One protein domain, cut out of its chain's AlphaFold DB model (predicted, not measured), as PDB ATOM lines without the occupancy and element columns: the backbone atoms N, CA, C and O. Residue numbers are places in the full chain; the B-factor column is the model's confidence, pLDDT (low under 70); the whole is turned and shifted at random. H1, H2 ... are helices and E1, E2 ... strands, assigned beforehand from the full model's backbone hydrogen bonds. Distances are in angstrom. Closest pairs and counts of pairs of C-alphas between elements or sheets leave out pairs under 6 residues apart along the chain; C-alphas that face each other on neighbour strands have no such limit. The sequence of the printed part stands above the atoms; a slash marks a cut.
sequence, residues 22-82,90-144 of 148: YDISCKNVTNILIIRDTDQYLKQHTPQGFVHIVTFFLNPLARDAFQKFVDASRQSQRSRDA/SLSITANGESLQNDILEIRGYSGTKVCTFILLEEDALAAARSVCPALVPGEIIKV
ATOM      1  N   TYR A  22     237.806 233.258 132.579       90.62
ATOM      2  CA  TYR A  22     237.991 233.646 133.969       90.62
ATOM      3  C   TYR A  22     237.045 232.842 134.849       90.62
ATOM      4  O   TYR A  22     235.826 232.949 134.718       90.62
ATOM      5  N   ASP A  23     237.618 232.043 135.744       93.00
ATOM      6  CA  ASP A  23     236.861 231.172 136.633       93.00
ATOM      7  C   ASP A  23     236.559 231.876 137.962       93.00
ATOM      8  O   ASP A  23     237.463 232.287 138.696       93.00
ATOM      9  N   ILE A  24     235.275 232.030 138.279       93.44
ATOM     10  CA  ILE A  24     234.805 232.470 139.591       93.44
ATOM     11  C   ILE A  24     234.558 231.265 140.496       93.44
ATOM     12  O   ILE A  24     234.074 230.219 140.077       93.44
ATOM     13  N   SER A  25     234.900 231.416 141.769       95.56
ATOM     14  CA  SER A  25     234.755 230.371 142.775       95.56
ATOM     15  C   SER A  25     234.621 230.976 144.167       95.56
ATOM     16  O   SER A  25     234.960 232.132 144.423       95.56
ATOM     17  N   CYS A  26     234.221 230.149 145.122       96.75
ATOM     18  CA  CYS A  26     234.113 230.518 146.531       96.75
ATOM     19  C   CYS A  26     235.418 231.074 147.140       96.75
ATOM     20  O   CYS A  26     235.382 231.808 148.120       96.75
ATOM     21  N   LYS A  27     236.586 230.783 146.544       96.50
ATOM     22  CA  LYS A  27     237.882 231.337 146.980       96.50
ATOM     23  C   LYS A  27     238.090 232.792 146.562       96.50
ATOM     24  O   LYS A  27     238.874 233.500 147.191       96.50
ATOM     25  N   ASN A  28     237.466 233.213 145.465       95.12
ATOM     26  CA  ASN A  28     237.716 234.513 144.849       95.12
ATOM     27  C   ASN A  28     236.555 235.507 145.000       95.12
ATOM     28  O   ASN A  28     236.748 236.700 144.764       95.12
ATOM     29  N   VAL A  29     235.406 235.039 145.490       95.56
ATOM     30  CA  VAL A  29     234.223 235.841 145.815       95.56
ATOM     31  C   VAL A  29     234.145 236.117 147.320       95.56
ATOM     32  O   VAL A  29     234.372 235.231 148.135       95.56
ATOM     33  N   THR A  30     233.808 237.352 147.696       96.31
ATOM     34  CA  THR A  30     233.573 237.770 149.090       96.31
ATOM     35  C   THR A  30     232.097 237.911 149.434       96.31
ATOM     36  O   THR A  30     231.746 237.881 150.606       96.31
ATOM     37  N   ASN A  31     231.242 238.143 148.437       96.31
ATOM     38  CA  ASN A  31     229.804 238.286 148.629       96.31
ATOM     39  C   ASN A  31     229.057 237.965 147.328       96.31
ATOM     40  O   ASN A  31     229.575 238.246 146.242       96.31
ATOM     41  N   ILE A  32     227.840 237.436 147.441       96.06
ATOM     42  CA  ILE A  32     226.919 237.247 146.319       96.06
ATOM     43  C   ILE A  32     225.649 238.029 146.616       96.06
ATOM     44  O   ILE A  32     225.064 237.914 147.688       96.06
ATOM     45  N   LEU A  33     225.217 238.827 145.648       95.19
ATOM     46  CA  LEU A  33     223.976 239.576 145.724       95.19
ATOM     47  C   LEU A  33     223.082 239.193 144.550       95.19
ATOM     48  O   LEU A  33     223.537 239.217 143.410       95.19
ATOM     49  N   ILE A  34     221.816 238.884 144.826       95.25
ATOM     50  CA  ILE A  34     220.796 238.669 143.800       95.25
ATOM     51  C   ILE A  34     219.770 239.790 143.932       95.25
ATOM     52  O   ILE A  34     219.140 239.947 144.980       95.25
ATOM     53  N   ILE A  35     219.631 240.576 142.869       92.56
ATOM     54  CA  ILE A  35     218.659 241.665 142.778       92.56
ATOM     55  C   ILE A  35     217.630 241.300 141.722       92.56
ATOM     56  O   ILE A  35     218.002 241.008 140.592       92.56
ATOM     57  N   ARG A  36     216.347 241.377 142.059       92.75
ATOM     58  CA  ARG A  36     215.273 241.434 141.071       92.75
ATOM     59  C   ARG A  36     215.030 242.897 140.718       92.75
ATOM     60  O   ARG A  36     214.582 243.656 141.576       92.75
ATOM     61  N   ASP A  37     215.321 243.267 139.477       88.94
ATOM     62  CA  ASP A  37     215.127 244.622 138.951       88.94
ATOM     63  C   ASP A  37     214.243 244.577 137.700       88.94
ATOM     64  O   ASP A  37     214.153 243.551 137.022       88.94
ATOM     65  N   THR A  38     213.573 245.683 137.400       87.44
ATOM     66  CA  THR A  38     212.814 245.850 136.160       87.44
ATOM     67  C   THR A  38     213.740 245.711 134.954       87.44
ATOM     68  O   THR A  38     214.894 246.128 134.992       87.44
ATOM     69  N   ASP A  39     213.248 245.148 133.857       82.50
ATOM     70  CA  ASP A  39     214.032 244.984 132.626       82.50
ATOM     71  C   ASP A  39     214.234 246.293 131.835       82.50
ATOM     72  O   ASP A  39     214.943 246.318 130.829       82.50
ATOM     73  N   GLN A  40     213.664 247.408 132.304       79.25
ATOM     74  CA  GLN A  40     213.651 248.691 131.597       79.25
ATOM     75  C   GLN A  40     215.055 249.194 131.235       79.25
ATOM     76  O   GLN A  40     215.261 249.727 130.142       79.25
ATOM     77  N   TYR A  41     216.044 248.999 132.115       72.75
ATOM     78  CA  TYR A  41     217.421 249.436 131.860       72.75
ATOM     79  C   TYR A  41     218.131 248.594 130.788       72.75
ATOM     80  O   TYR A  41     219.104 249.059 130.194       72.75
ATOM     81  N   LEU A  42     217.645 247.378 130.513       73.50
ATOM     82  CA  LEU A  42     218.224 246.477 129.517       73.50
ATOM     83  C   LEU A  42     217.841 246.869 128.083       73.50
ATOM     84  O   LEU A  42     218.416 246.331 127.142       73.50
ATOM     85  N   LYS A  43     216.879 247.791 127.894       71.56
ATOM     86  CA  LYS A  43     216.274 248.119 126.582       71.56
ATOM     87  C   LYS A  43     215.745 246.885 125.830       71.56
ATOM     88  O   LYS A  43     215.555 246.932 124.617       71.56
ATOM     89  N   GLN A  44     215.506 245.796 126.553       69.69
ATOM     90  CA  GLN A  44     214.966 244.534 126.074       69.69
ATOM     91  C   GLN A  44     213.807 244.160 126.992       69.69
ATOM     92  O   GLN A  44     213.950 244.215 128.211       69.69
ATOM     93  N   HIS A  45     212.668 243.791 126.409       73.94
ATOM     94  CA  HIS A  45     211.524 243.319 127.181       73.94
ATOM     95  C   HIS A  45     211.691 241.832 127.484       73.94
ATOM     96  O   HIS A  45     211.714 241.005 126.570       73.94
ATOM     97  N   THR A  46     211.789 241.488 128.764       80.75
ATOM     98  CA  THR A  46     211.673 240.111 129.225       80.75
ATOM     99  C   THR A  46     210.189 239.752 129.348       80.75
ATOM    100  O   THR A  46     209.360 240.617 129.647       80.75
ATOM    101  N   PRO A  47     209.803 238.475 129.160       82.38
ATOM    102  CA  PRO A  47     208.396 238.054 129.231       82.38
ATOM    103  C   PRO A  47     207.683 238.419 130.540       82.38
ATOM    104  O   PRO A  47     206.460 238.499 130.590       82.38
ATOM    105  N   GLN A  48     208.454 238.622 131.603       85.56
ATOM    106  CA  GLN A  48     207.979 238.835 132.961       85.56
ATOM    107  C   GLN A  48     208.217 240.262 133.481       85.56
ATOM    108  O   GLN A  48     207.792 240.576 134.591       85.56
ATOM    109  N   GLY A  49     208.829 241.147 132.681       88.31
ATOM    110  CA  GLY A  49     209.037 242.567 133.009       88.31
ATOM    111  C   GLY A  49     210.133 242.835 134.047       88.31
ATOM    112  O   GLY A  49     210.247 243.940 134.579       88.31
ATOM    113  N   PHE A  50     210.915 241.814 134.397       90.31
ATOM    114  CA  PHE A  50     212.029 241.902 135.336       90.31
ATOM    115  C   PHE A  50     213.118 240.884 134.996       90.31
ATOM    116  O   PHE A  50     212.921 239.968 134.192       90.31
ATOM    117  N   VAL A  51     214.266 241.046 135.643       91.56
ATOM    118  CA  VAL A  51     215.434 240.172 135.549       91.56
ATOM    119  C   VAL A  51     216.068 240.009 136.928       91.56
ATOM    120  O   VAL A  51     215.979 240.904 137.772       91.56
ATOM    121  N   HIS A  52     216.735 238.883 137.149       92.75
ATOM    122  CA  HIS A  52     217.589 238.665 138.305       92.75
ATOM    123  C   HIS A  52     219.038 238.976 137.938       92.75
ATOM    124  O   HIS A  52     219.656 238.297 137.120       92.75
ATOM    125  N   ILE A  53     219.589 240.014 138.556       91.81
ATOM    126  CA  ILE A  53     220.996 240.384 138.449       91.81
ATOM    127  C   ILE A  53     221.745 239.654 139.558       91.81
ATOM    128  O   ILE A  53     221.634 240.016 140.733       91.81
ATOM    129  N   VAL A  54     222.532 238.648 139.194       93.88
ATOM    130  CA  VAL A  54     223.416 237.953 140.134       93.88
ATOM    131  C   VAL A  54     224.782 238.617 140.084       93.88
ATOM    132  O   VAL A  54     225.444 238.628 139.050       93.88
ATOM    133  N   THR A  55     225.196 239.200 141.202       93.38
ATOM    134  CA  THR A  55     226.439 239.954 141.347       93.38
ATOM    135  C   THR A  55     227.397 239.231 142.282       93.38
ATOM    136  O   THR A  55     227.099 239.036 143.457       93.38
ATOM    137  N   PHE A  56     228.585 238.921 141.776       94.69
ATOM    138  CA  PHE A  56     229.689 238.331 142.521       94.69
ATOM    139  C   PHE A  56     230.718 239.414 142.839       94.69
ATOM    140  O   PHE A  56     231.388 239.948 141.948       94.69
ATOM    141  N   PHE A  57     230.849 239.751 144.119       94.69
ATOM    142  CA  PHE A  57     231.869 240.683 144.585       94.69
ATOM    143  C   PHE A  57     233.186 239.940 144.739       94.69
ATOM    144  O   PHE A  57     233.279 239.005 145.527       94.69
ATOM    145  N   LEU A  58     234.208 240.359 143.999       94.25
ATOM    146  CA  LEU A  58     235.515 239.712 144.036       94.25
ATOM    147  C   LEU A  58     236.336 240.199 145.239       94.25
ATOM    148  O   LEU A  58     236.202 241.354 145.660       94.25
ATOM    149  N   ASN A  59     237.222 239.355 145.770       95.19
ATOM    150  CA  ASN A  59     238.259 239.785 146.715       95.19
ATOM    151  C   ASN A  59     239.344 240.626 145.997       95.19
ATOM    152  O   ASN A  59     239.404 240.599 144.768       95.19
ATOM    153  N   PRO A  60     240.208 241.381 146.704       93.88
ATOM    154  CA  PRO A  60     241.168 242.285 146.059       93.88
ATOM    155  C   PRO A  60     242.085 241.616 145.023       93.88
ATOM    156  O   PRO A  60     242.191 242.106 143.904       93.88
ATOM    157  N   LEU A  61     242.668 240.456 145.348       93.06
ATOM    158  CA  LEU A  61     243.546 239.723 144.425       93.06
ATOM    159  C   LEU A  61     242.803 239.290 143.153       93.06
ATOM    160  O   LEU A  61     243.333 239.377 142.045       93.06
ATOM    161  N   ALA A  62     241.561 238.842 143.313       93.44
ATOM    162  CA  ALA A  62     240.699 238.432 142.218       93.44
ATOM    163  C   ALA A  62     240.244 239.616 141.357       93.44
ATOM    164  O   ALA A  62     240.159 239.476 140.142       93.44
ATOM    165  N   ARG A  63     240.006 240.796 141.947       91.50
ATOM    166  CA  ARG A  63     239.695 242.022 141.190       91.50
ATOM    167  C   ARG A  63     240.824 242.386 140.240       91.50
ATOM    168  O   ARG A  63     240.567 242.624 139.065       91.50
ATOM    169  N   ASP A  64     242.062 242.363 140.720       90.62
ATOM    170  CA  ASP A  64     243.226 242.700 139.899       90.62
ATOM    171  C   ASP A  64     243.424 241.693 138.758       90.62
ATOM    172  O   ASP A  64     243.700 242.073 137.618       90.62
ATOM    173  N   ALA A  65     243.261 240.398 139.047       91.25
ATOM    174  CA  ALA A  65     243.327 239.345 138.035       91.25
ATOM    175  C   ALA A  65     242.202 239.480 136.998       91.25
ATOM    176  O   ALA A  65     242.451 239.381 135.795       91.25
ATOM    177  N   PHE A  66     240.983 239.764 137.454       90.00
ATOM    178  CA  PHE A  66     239.831 239.971 136.591       90.00
ATOM    179  C   PHE A  66     239.997 241.208 135.703       90.00
ATOM    180  O   PHE A  66     239.738 241.136 134.506       90.00
ATOM    181  N   GLN A  67     240.511 242.317 136.238       87.62
ATOM    182  CA  GLN A  67     240.774 243.524 135.454       87.62
ATOM    183  C   GLN A  67     241.813 243.266 134.351       87.62
ATOM    184  O   GLN A  67     241.592 243.641 133.202       87.62
ATOM    185  N   LYS A  68     242.897 242.539 134.657       88.25
ATOM    186  CA  LYS A  68     243.880 242.112 133.643       88.25
ATOM    187  C   LYS A  68     243.240 241.254 132.551       88.25
ATOM    188  O   LYS A  68     243.540 241.442 131.374       88.25
ATOM    189  N   PHE A  69     242.353 240.337 132.933       87.69
ATOM    190  CA  PHE A  69     241.601 239.508 131.996       87.69
ATOM    191  C   PHE A  69     240.671 240.342 131.096       87.69
ATOM    192  O   PHE A  69     240.650 240.141 129.881       87.69
ATOM    193  N   VAL A  70     239.954 241.316 131.662       84.38
ATOM    194  CA  VAL A  70     239.111 242.259 130.909       84.38
ATOM    195  C   VAL A  70     239.943 243.054 129.903       84.38
ATOM    196  O   VAL A  70     239.552 243.187 128.741       84.38
ATOM    197  N   ASP A  71     241.098 243.571 130.323       84.00
ATOM    198  CA  ASP A  71     241.955 244.385 129.462       84.00
ATOM    199  C   ASP A  71     242.590 243.562 128.334       84.00
ATOM    200  O   ASP A  71     242.601 244.015 127.186       84.00
ATOM    201  N   ALA A  72     243.033 242.334 128.619       83.50
ATOM    202  CA  ALA A  72     243.522 241.400 127.603       83.50
ATOM    203  C   ALA A  72     242.421 241.028 126.596       83.50
ATOM    204  O   ALA A  72     242.634 241.087 125.381       83.50
ATOM    205  N   SER A  73     241.218 240.726 127.091       81.69
ATOM    206  CA  SER A  73     240.051 240.421 126.257       81.69
ATOM    207  C   SER A  73     239.716 241.594 125.331       81.69
ATOM    208  O   SER A  73     239.565 241.405 124.123       81.69
ATOM    209  N   ARG A  74     239.731 242.831 125.850       79.12
ATOM    210  CA  ARG A  74     239.513 244.048 125.052       79.12
ATOM    211  C   ARG A  74     240.549 244.213 123.942       79.12
ATOM    212  O   ARG A  74     240.189 244.572 122.824       79.12
ATOM    213  N   GLN A  75     241.828 243.981 124.236       74.38
ATOM    214  CA  GLN A  75     242.898 244.073 123.238       74.38
ATOM    215  C   GLN A  75     242.705 243.042 122.120       74.38
ATOM    216  O   GLN A  75     242.817 243.389 120.947       74.38
ATOM    217  N   SER A  76     242.347 241.805 122.479       70.94
ATOM    218  CA  SER A  76     242.085 240.734 121.510       70.94
ATOM    219  C   SER A  76     240.831 240.948 120.658       70.94
ATOM    220  O   SER A  76     240.751 240.420 119.552       70.94
ATOM    221  N   GLN A  77     239.858 241.714 121.160       71.38
ATOM    222  CA  GLN A  77     238.648 242.055 120.420       71.38
ATOM    223  C   GLN A  77     238.890 243.244 119.481       71.38
ATOM    224  O   GLN A  77     238.512 243.192 118.318       71.38
ATOM    225  N   ARG A  78     239.623 244.275 119.927       63.09
ATOM    226  CA  ARG A  78     240.017 245.418 119.080       63.09
ATOM    227  C   ARG A  78     240.873 245.027 117.877       63.09
ATOM    228  O   ARG A  78     240.837 245.717 116.869       63.09
ATOM    229  N   SER A  79     241.656 243.952 117.972       58.44
ATOM    230  CA  SER A  79     242.412 243.441 116.824       58.44
ATOM    231  C   SER A  79     241.541 242.719 115.791       58.44
ATOM    232  O   SER A  79     242.002 242.509 114.671       58.44
ATOM    233  N   ARG A  80     240.304 242.344 116.147       56.16
ATOM    234  CA  ARG A  80     239.329 241.694 115.253       56.16
ATOM    235  C   ARG A  80     238.288 242.672 114.714       56.16
ATOM    236  O   ARG A  80     237.940 242.584 113.542       56.16
ATOM    237  N   ASP A  81     237.854 243.617 115.541       53.56
ATOM    238  CA  ASP A  81     236.771 244.547 115.229       53.56
ATOM    239  C   ASP A  81     237.358 245.906 114.802       53.56
ATOM    240  O   ASP A  81     237.496 246.831 115.604       53.56
ATOM    241  N   ALA A  82     237.741 246.026 113.526       50.19
ATOM    242  CA  ALA A  82     238.181 247.295 112.933       50.19
ATOM    243  C   ALA A  82     237.016 248.267 112.633       50.19
ATOM    244  O   ALA A  82     237.254 249.422 112.289       50.19
ATOM    245  N   SER A  90     233.264 240.953 125.152       74.62
ATOM    246  CA  SER A  90     232.751 239.590 125.328       74.62
ATOM    247  C   SER A  90     233.704 238.793 126.219       74.62
ATOM    248  O   SER A  90     234.828 238.486 125.826       74.62
ATOM    249  N   LEU A  91     233.272 238.491 127.445       81.62
ATOM    250  CA  LEU A  91     234.061 237.754 128.434       81.62
ATOM    251  C   LEU A  91     233.547 236.324 128.576       81.62
ATOM    252  O   LEU A  91     232.348 236.118 128.774       81.62
ATOM    253  N   SER A  92     234.445 235.339 128.549       86.75
ATOM    254  CA  SER A  92     234.117 233.952 128.890       86.75
ATOM    255  C   SER A  92     234.322 233.722 130.387       86.75
ATOM    256  O   SER A  92     235.453 233.584 130.847       86.75
ATOM    257  N   ILE A  93     233.232 233.713 131.154       89.25
ATOM    258  CA  ILE A  93     233.260 233.496 132.606       89.25
ATOM    259  C   ILE A  93     232.770 232.088 132.917       89.25
ATOM    260  O   ILE A  93     231.741 231.661 132.391       89.25
ATOM    261  N   THR A  94     233.487 231.392 133.791       92.62
ATOM    262  CA  THR A  94     233.120 230.055 134.262       92.62
ATOM    263  C   THR A  94     232.939 230.026 135.776       92.62
ATOM    264  O   THR A  94     233.474 230.880 136.477       92.62
ATOM    265  N   ALA A  95     232.178 229.059 136.277       92.50
ATOM    266  CA  ALA A  95     232.111 228.690 137.683       92.50
ATOM    267  C   ALA A  95     232.546 227.228 137.817       92.50
ATOM    268  O   ALA A  95     231.866 226.332 137.321       92.50
ATOM    269  N   ASN A  96     233.693 226.989 138.457       85.69
ATOM    270  CA  ASN A  96     234.319 225.665 138.552       85.69
ATOM    271  C   ASN A  96     234.505 224.980 137.180       85.69
ATOM    272  O   ASN A  96     234.318 223.772 137.045       85.69
ATOM    273  N   GLY A  97     234.876 225.752 136.155       87.06
ATOM    274  CA  GLY A  97     235.140 225.260 134.798       87.06
ATOM    275  C   GLY A  97     233.916 225.122 133.886       87.06
ATOM    276  O   GLY A  97     234.089 224.924 132.684       87.06
ATOM    277  N   GLU A  98     232.698 225.286 134.403       90.88
ATOM    278  CA  GLU A  98     231.475 225.316 133.594       90.88
ATOM    279  C   GLU A  98     231.085 226.752 133.254       90.88
ATOM    280  O   GLU A  98     231.311 227.658 134.050       90.88
ATOM    281  N   SER A  99     230.498 226.993 132.076       90.06
ATOM    282  CA  SER A  99     230.058 228.345 131.707       90.06
ATOM    283  C   SER A  99     229.073 228.876 132.742       90.06
ATOM    284  O   SER A  99     228.059 228.240 133.025       90.06
ATOM    285  N   LEU A 100     229.340 230.070 133.266       90.81
ATOM    286  CA  LEU A 100     228.392 230.739 134.141       90.81
ATOM    287  C   LEU A 100     227.126 231.069 133.336       90.81
ATOM    288  O   LEU A 100     227.222 231.663 132.257       90.81
ATOM    289  N   GLN A 101     225.956 230.679 133.846       90.75
ATOM    290  CA  GLN A 101     224.678 230.948 133.184       90.75
ATOM    291  C   GLN A 101     224.459 232.453 133.037       90.75
ATOM    292  O   GLN A 101     224.683 233.203 133.986       90.75
ATOM    293  N   ASN A 102     224.019 232.875 131.851       88.69
ATOM    294  CA  ASN A 102     223.578 234.230 131.541       88.69
ATOM    295  C   ASN A 102     222.542 234.155 130.418       88.69
ATOM    296  O   ASN A 102     222.885 233.767 129.301       88.69
ATOM    297  N   ASP A 103     221.305 234.544 130.702       87.62
ATOM    298  CA  ASP A 103     220.210 234.471 129.733       87.62
ATOM    299  C   ASP A 103     220.237 235.670 128.772       87.62
ATOM    300  O   ASP A 103     219.665 235.620 127.683       87.62
ATOM    301  N   ILE A 104     220.947 236.742 129.144       80.44
ATOM    302  CA  ILE A 104     221.077 237.968 128.350       80.44
ATOM    303  C   ILE A 104     222.519 238.103 127.860       80.44
ATOM    304  O   ILE A 104     223.352 238.815 128.424       80.44
ATOM    305  N   LEU A 105     222.832 237.378 126.783       69.44
ATOM    306  CA  LEU A 105     224.196 237.228 126.258       69.44
ATOM    307  C   LEU A 105     224.847 238.547 125.820       69.44
ATOM    308  O   LEU A 105     226.074 238.656 125.874       69.44
ATOM    309  N   GLU A 106     224.034 239.523 125.412       63.53
ATOM    310  CA  GLU A 106     224.462 240.856 124.964       63.53
ATOM    311  C   GLU A 106     224.947 241.742 126.120       63.53
ATOM    312  O   GLU A 106     225.693 242.698 125.909       63.53
ATOM    313  N   ILE A 107     224.553 241.411 127.352       59.28
ATOM    314  CA  ILE A 107     224.845 242.188 128.550       59.28
ATOM    315  C   ILE A 107     225.615 241.271 129.494       59.28
ATOM    316  O   ILE A 107     225.072 240.619 130.376       59.28
ATOM    317  N   ARG A 108     226.931 241.184 129.297       62.03
ATOM    318  CA  ARG A 108     227.827 240.535 130.266       62.03
ATOM    319  C   ARG A 108     228.311 241.606 131.219       62.03
ATOM    320  O   ARG A 108     229.257 242.339 130.936       62.03
ATOM    321  N   GLY A 109     227.568 241.767 132.306       60.09
ATOM    322  CA  GLY A 109     227.764 242.854 133.248       60.09
ATOM    323  C   GLY A 109     229.076 242.661 133.985       60.09
ATOM    324  O   GLY A 109     229.254 241.715 134.739       60.09
ATOM    325  N   TYR A 110     230.014 243.570 133.797       69.56
ATOM    326  CA  TYR A 110     231.165 243.665 134.674       69.56
ATOM    327  C   TYR A 110     231.409 245.131 134.982       69.56
ATOM    328  O   TYR A 110     231.222 246.015 134.150       69.56
ATOM    329  N   SER A 111     231.803 245.403 136.215       60.47
ATOM    330  CA  SER A 111     232.121 246.754 136.659       60.47
ATOM    331  C   SER A 111     233.239 246.624 137.663       60.47
ATOM    332  O   SER A 111     232.927 246.351 138.815       60.47
ATOM    333  N   GLY A 112     234.493 246.787 137.219       62.91
ATOM    334  CA  GLY A 112     235.756 246.902 137.979       62.91
ATOM    335  C   GLY A 112     236.004 245.914 139.130       62.91
ATOM    336  O   GLY A 112     237.003 245.210 139.166       62.91
ATOM    337  N   THR A 113     235.099 245.864 140.099       72.75
ATOM    338  CA  THR A 113     235.141 245.066 141.321       72.75
ATOM    339  C   THR A 113     234.194 243.862 141.330       72.75
ATOM    340  O   THR A 113     234.217 243.093 142.294       72.75
ATOM    341  N   LYS A 114     233.315 243.726 140.329       86.38
ATOM    342  CA  LYS A 114     232.253 242.710 140.304       86.38
ATOM    343  C   LYS A 114     232.056 242.064 138.936       86.38
ATOM    344  O   LYS A 114     232.189 242.727 137.903       86.38
ATOM    345  N   VAL A 115     231.676 240.790 138.984       90.12
ATOM    346  CA  VAL A 115     231.122 240.017 137.866       90.12
ATOM    347  C   VAL A 115     229.610 239.975 138.048       90.12
ATOM    348  O   VAL A 115     229.140 239.715 139.154       90.12
ATOM    349  N   CYS A 116     228.850 240.232 136.992       89.31
ATOM    350  CA  CYS A 116     227.397 240.180 136.996       89.31
ATOM    351  C   CYS A 116     226.893 239.275 135.869       89.31
ATOM    352  O   CYS A 116     227.425 239.284 134.759       89.31
ATOM    353  N   THR A 117     225.828 238.538 136.155       90.25
ATOM    354  CA  THR A 117     225.045 237.815 135.154       90.25
ATOM    355  C   THR A 117     223.563 238.152 135.294       90.25
ATOM    356  O   THR A 117     223.117 238.545 136.376       90.25
ATOM    357  N   PHE A 118     222.822 238.037 134.196       89.88
ATOM    358  CA  PHE A 118     221.410 238.378 134.099       89.88
ATOM    359  C   PHE A 118     220.627 237.110 133.788       89.88
ATOM    360  O   PHE A 118     220.835 236.471 132.759       89.88
ATOM    361  N   ILE A 119     219.745 236.730 134.705       92.81
ATOM    362  CA  ILE A 119     219.018 235.465 134.659       92.81
ATOM    363  C   ILE A 119     217.525 235.756 134.788       92.81
ATOM    364  O   ILE A 119     217.099 236.584 135.594       92.81
ATOM    365  N   LEU A 120     216.714 235.104 133.964       92.50
ATOM    366  CA  LEU A 120     215.277 235.329 133.914       92.50
ATOM    367  C   LEU A 120     214.583 234.662 135.102       92.50
ATOM    368  O   LEU A 120     213.789 235.312 135.786       92.50
ATOM    369  N   LEU A 121     214.899 233.399 135.376       93.56
ATOM    370  CA  LEU A 121     214.253 232.609 136.423       93.56
ATOM    371  C   LEU A 121     214.939 232.777 137.782       93.56
ATOM    372  O   LEU A 121     216.158 232.918 137.884       93.56
ATOM    373  N   GLU A 122     214.140 232.777 138.846       94.50
ATOM    374  CA  GLU A 122     214.644 232.950 140.210       94.50
ATOM    375  C   GLU A 122     215.448 231.722 140.662       94.50
ATOM    376  O   GLU A 122     216.540 231.856 141.224       94.50
ATOM    377  N   GLU A 123     214.940 230.518 140.372       95.75
ATOM    378  CA  GLU A 123     215.618 229.263 140.691       95.75
ATOM    379  C   GLU A 123     217.005 229.166 140.050       95.75
ATOM    380  O   GLU A 123     217.954 228.744 140.716       95.75
ATOM    381  N   ASP A 124     217.137 229.630 138.810       96.00
ATOM    382  CA  ASP A 124     218.384 229.620 138.053       96.00
ATOM    383  C   ASP A 124     219.369 230.653 138.601       96.00
ATOM    384  O   ASP A 124     220.564 230.383 138.710       96.00
ATOM    385  N   ALA A 125     218.880 231.817 139.041       95.50
ATOM    386  CA  ALA A 125     219.715 232.817 139.702       95.50
ATOM    387  C   ALA A 125     220.313 232.268 141.006       95.50
ATOM    388  O   ALA A 125     221.509 232.427 141.280       95.50
ATOM    389  N   LEU A 126     219.498 231.561 141.792       96.75
ATOM    390  CA  LEU A 126     219.950 230.870 142.996       96.75
ATOM    391  C   LEU A 126     220.880 229.694 142.663       96.75
ATOM    392  O   LEU A 126     221.846 229.461 143.391       96.75
ATOM    393  N   ALA A 127     220.625 228.953 141.583       96.56
ATOM    394  CA  ALA A 127     221.487 227.865 141.126       96.56
ATOM    395  C   ALA A 127     222.867 228.380 140.688       96.56
ATOM    396  O   ALA A 127     223.880 227.828 141.117       96.56
ATOM    397  N   ALA A 128     222.926 229.483 139.939       95.50
ATOM    398  CA  ALA A 128     224.169 230.142 139.549       95.50
ATOM    399  C   ALA A 128     224.948 230.680 140.762       95.50
ATOM    400  O   ALA A 128     226.171 230.575 140.822       95.50
ATOM    401  N   ALA A 129     224.264 231.217 141.778       97.00
ATOM    402  CA  ALA A 129     224.918 231.600 143.030       97.00
ATOM    403  C   ALA A 129     225.508 230.380 143.766       97.00
ATOM    404  O   ALA A 129     226.655 230.415 144.228       97.00
ATOM    405  N   ARG A 130     224.741 229.282 143.844       96.94
ATOM    406  CA  ARG A 130     225.169 228.023 144.473       96.94
ATOM    407  C   ARG A 130     226.345 227.381 143.748       96.94
ATOM    408  O   ARG A 130     227.223 226.859 144.426       96.94
ATOM    409  N   SER A 131     226.391 227.426 142.417       96.00
ATOM    410  CA  SER A 131     227.500 226.838 141.657       96.00
ATOM    411  C   SER A 131     228.829 227.535 141.956       96.00
ATOM    412  O   SER A 131     229.869 226.885 141.965       96.00
ATOM    413  N   VAL A 132     228.810 228.828 142.292       96.75
ATOM    414  CA  VAL A 132     230.020 229.588 142.633       96.75
ATOM    415  C   VAL A 132     230.431 229.386 144.089       96.75
ATOM    416  O   VAL A 132     231.592 229.072 144.368       96.75
ATOM    417  N   CYS A 133     229.516 229.610 145.035       97.31
ATOM    418  CA  CYS A 133     229.816 229.526 146.465       97.31
ATOM    419  C   CYS A 133     228.531 229.336 147.291       97.31
ATOM    420  O   CYS A 133     227.900 230.323 147.676       97.31
ATOM    421  N   PRO A 134     228.158 228.086 147.632       96.94
ATOM    422  CA  PRO A 134     226.928 227.791 148.372       96.94
ATOM    423  C   PRO A 134     226.797 228.541 149.703       96.94
ATOM    424  O   PRO A 134     225.699 228.918 150.094       96.94
ATOM    425  N   ALA A 135     227.921 228.785 150.383       97.50
ATOM    426  CA  ALA A 135     227.958 229.454 151.681       97.50
ATOM    427  C   ALA A 135     227.637 230.960 151.623       97.50
ATOM    428  O   ALA A 135     227.356 231.554 152.659       97.50
ATOM    429  N   LEU A 136     227.701 231.576 150.438       97.00
ATOM    430  CA  LEU A 136     227.443 233.005 150.234       97.00
ATOM    431  C   LEU A 136     226.129 233.272 149.495       97.00
ATOM    432  O   LEU A 136     225.849 234.416 149.150       97.00
ATOM    433  N   VAL A 137     225.330 232.237 149.224       96.56
ATOM    434  CA  VAL A 137     224.021 232.401 148.586       96.56
ATOM    435  C   VAL A 137     223.132 233.224 149.519       96.56
ATOM    436  O   VAL A 137     222.990 232.855 150.689       96.56
ATOM    437  N   PRO A 138     222.537 234.330 149.045       91.50
ATOM    438  CA  PRO A 138     221.718 235.167 149.904       91.50
ATOM    439  C   PRO A 138     220.457 234.410 150.340       91.50
ATOM    440  O   PRO A 138     219.861 233.666 149.560       91.50
ATOM    441  N   GLY A 139     220.045 234.615 151.593       88.06
ATOM    442  CA  GLY A 139     218.808 234.034 152.126       88.06
ATOM    443  C   GLY A 139     217.539 234.667 151.547       88.06
ATOM    444  O   GLY A 139     216.476 234.056 151.591       88.06
ATOM    445  N   GLU A 140     217.654 235.871 150.985       87.81
ATOM    446  CA  GLU A 140     216.563 236.607 150.353       87.81
ATOM    447  C   GLU A 140     217.046 237.353 149.105       87.81
ATOM    448  O   GLU A 140     218.193 237.795 149.021       87.81
ATOM    449  N   ILE A 141     216.156 237.501 148.124       89.75
ATOM    450  CA  ILE A 141     216.417 238.280 146.911       89.75
ATOM    451  C   ILE A 141     215.942 239.708 147.132       89.75
ATOM    452  O   ILE A 141     214.782 239.944 147.485       89.75
ATOM    453  N   ILE A 142     216.826 240.669 146.866       88.50
ATOM    454  CA  ILE A 142     216.488 242.084 146.986       88.50
ATOM    455  C   ILE A 142     215.591 242.466 145.812       88.50
ATOM    456  O   ILE A 142     216.003 242.400 144.656       88.50
ATOM    457  N   LYS A 143     214.358 242.881 146.100       85.06
ATOM    458  CA  LYS A 143     213.428 243.395 145.091       85.06
ATOM    459  C   LYS A 143     213.607 244.901 144.989       85.06
ATOM    460  O   LYS A 143     213.227 245.625 145.906       85.06
ATOM    461  N   VAL A 144     214.177 245.371 143.887       77.50
ATOM    462  CA  VAL A 144     214.266 246.804 143.601       77.50
ATOM    463  C   VAL A 144     213.012 247.184 142.826       77.50
ATOM    464  O   VAL A 144     212.819 246.806 141.674       77.50
TER     465      VAL A 144
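AT A GLANCE: This is residues 22 to 82 and 90 to 144 of the 148 residues of an uncharacterized protein of Deltaproteobacteria bacterium HGW-Deltaproteobacteria-8 (UniProt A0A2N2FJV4). A twisted three-stranded sheet, E2, E3 and E5, has helix H3 packed over one face, while the long helix H2 stands at one end of the sheet and the tiny H1 sits near the opposite end. A small pair of strands, E1 and E4, lies between H2 and the last turn of H3. The printed part has 116 residues with three named helices and five named strands, in the order E1, E2, H1, E3, H2, E4, E5, H3, and its class is mixed, helices and strands. The larger sheet runs E2, E3, E5, all antiparallel; E1 and E4 are parallel. The whole is compact, with a radius of gyration of the C-alphas of 14.2 A and spans of 38 by 34 by 22 A.

IN THESE COORDINATES: E1 is residues 22 to 24, with C-alpha 22 at (237.991, 233.646, 133.969). E2 is residues 29 to 38, 25.5 A long. H1 is residues 39 to 42. E3, residues 50 to 58, measures 25.1 A. H2, residues 60 to 78, measures 27.2 A and begins at C-alpha 60 at (241.168, 242.285, 146.059). E4 is residues 92 to 95. E5 is residues 114 to 119, 16.1 A long. H3, residues 122 to 132, measures 15.9 A and ends at C-alpha 132 at (230.020, 229.588, 142.633).

HOW THE PARTS SIT: In the larger sheet, E2 and E3 are antiparallel at 163 degrees, with N 33 and O 55 at 2.9 A. E3 and E5 are antiparallel at 155 degrees, with N 54 and O 117 at 2.9 A. H3 and this sheet make two layers, a helix on one face of a sheet. Its height over the sheet is 8.6 A, and it runs along the strands, at 12 degrees to E3 on the local plane; the closest C-alphas of E3 and H3, Val 54 and Ala 125, are 6.3 A apart. H2 is on the sheet with a height of 10.4 A, and its closest C-alpha pair with E5 is Arg 63 and Lys 114, 7.5 A. H1 only grazes the sheet. E1 and E4 are parallel at 28 degrees, with N 24 and O 94 at 2.8 A. The closest C-alphas of E1 and H2, Tyr 22 and Phe 66, are 7.1 A apart; those of E4 and H3, Ala 95 and Val 132, are 5.4 A apart. H2 and H3 are apart. In H2 and H3 every O i to N i+4 pair is within hydrogen-bond range; H1 is too short for such a pair, and its one O i to N i+3 pair is within range.

THE WHOLE: The two C-alphas farthest apart are those of Ala 82 and Gly 139, 45.7 A. Residues 83 to 89 are not printed, and C-alphas 82 and 90 are 15.6 A apart across the cut. The link from E4 to E5, 18 residues, is long. Residues 142 to 143 pair with residues 35 to 36 of E2, parallel. The mean pLDDT of the printed part is 86.0; residue 44, residues 78 to 82 and residues 105 to 112 are under 70.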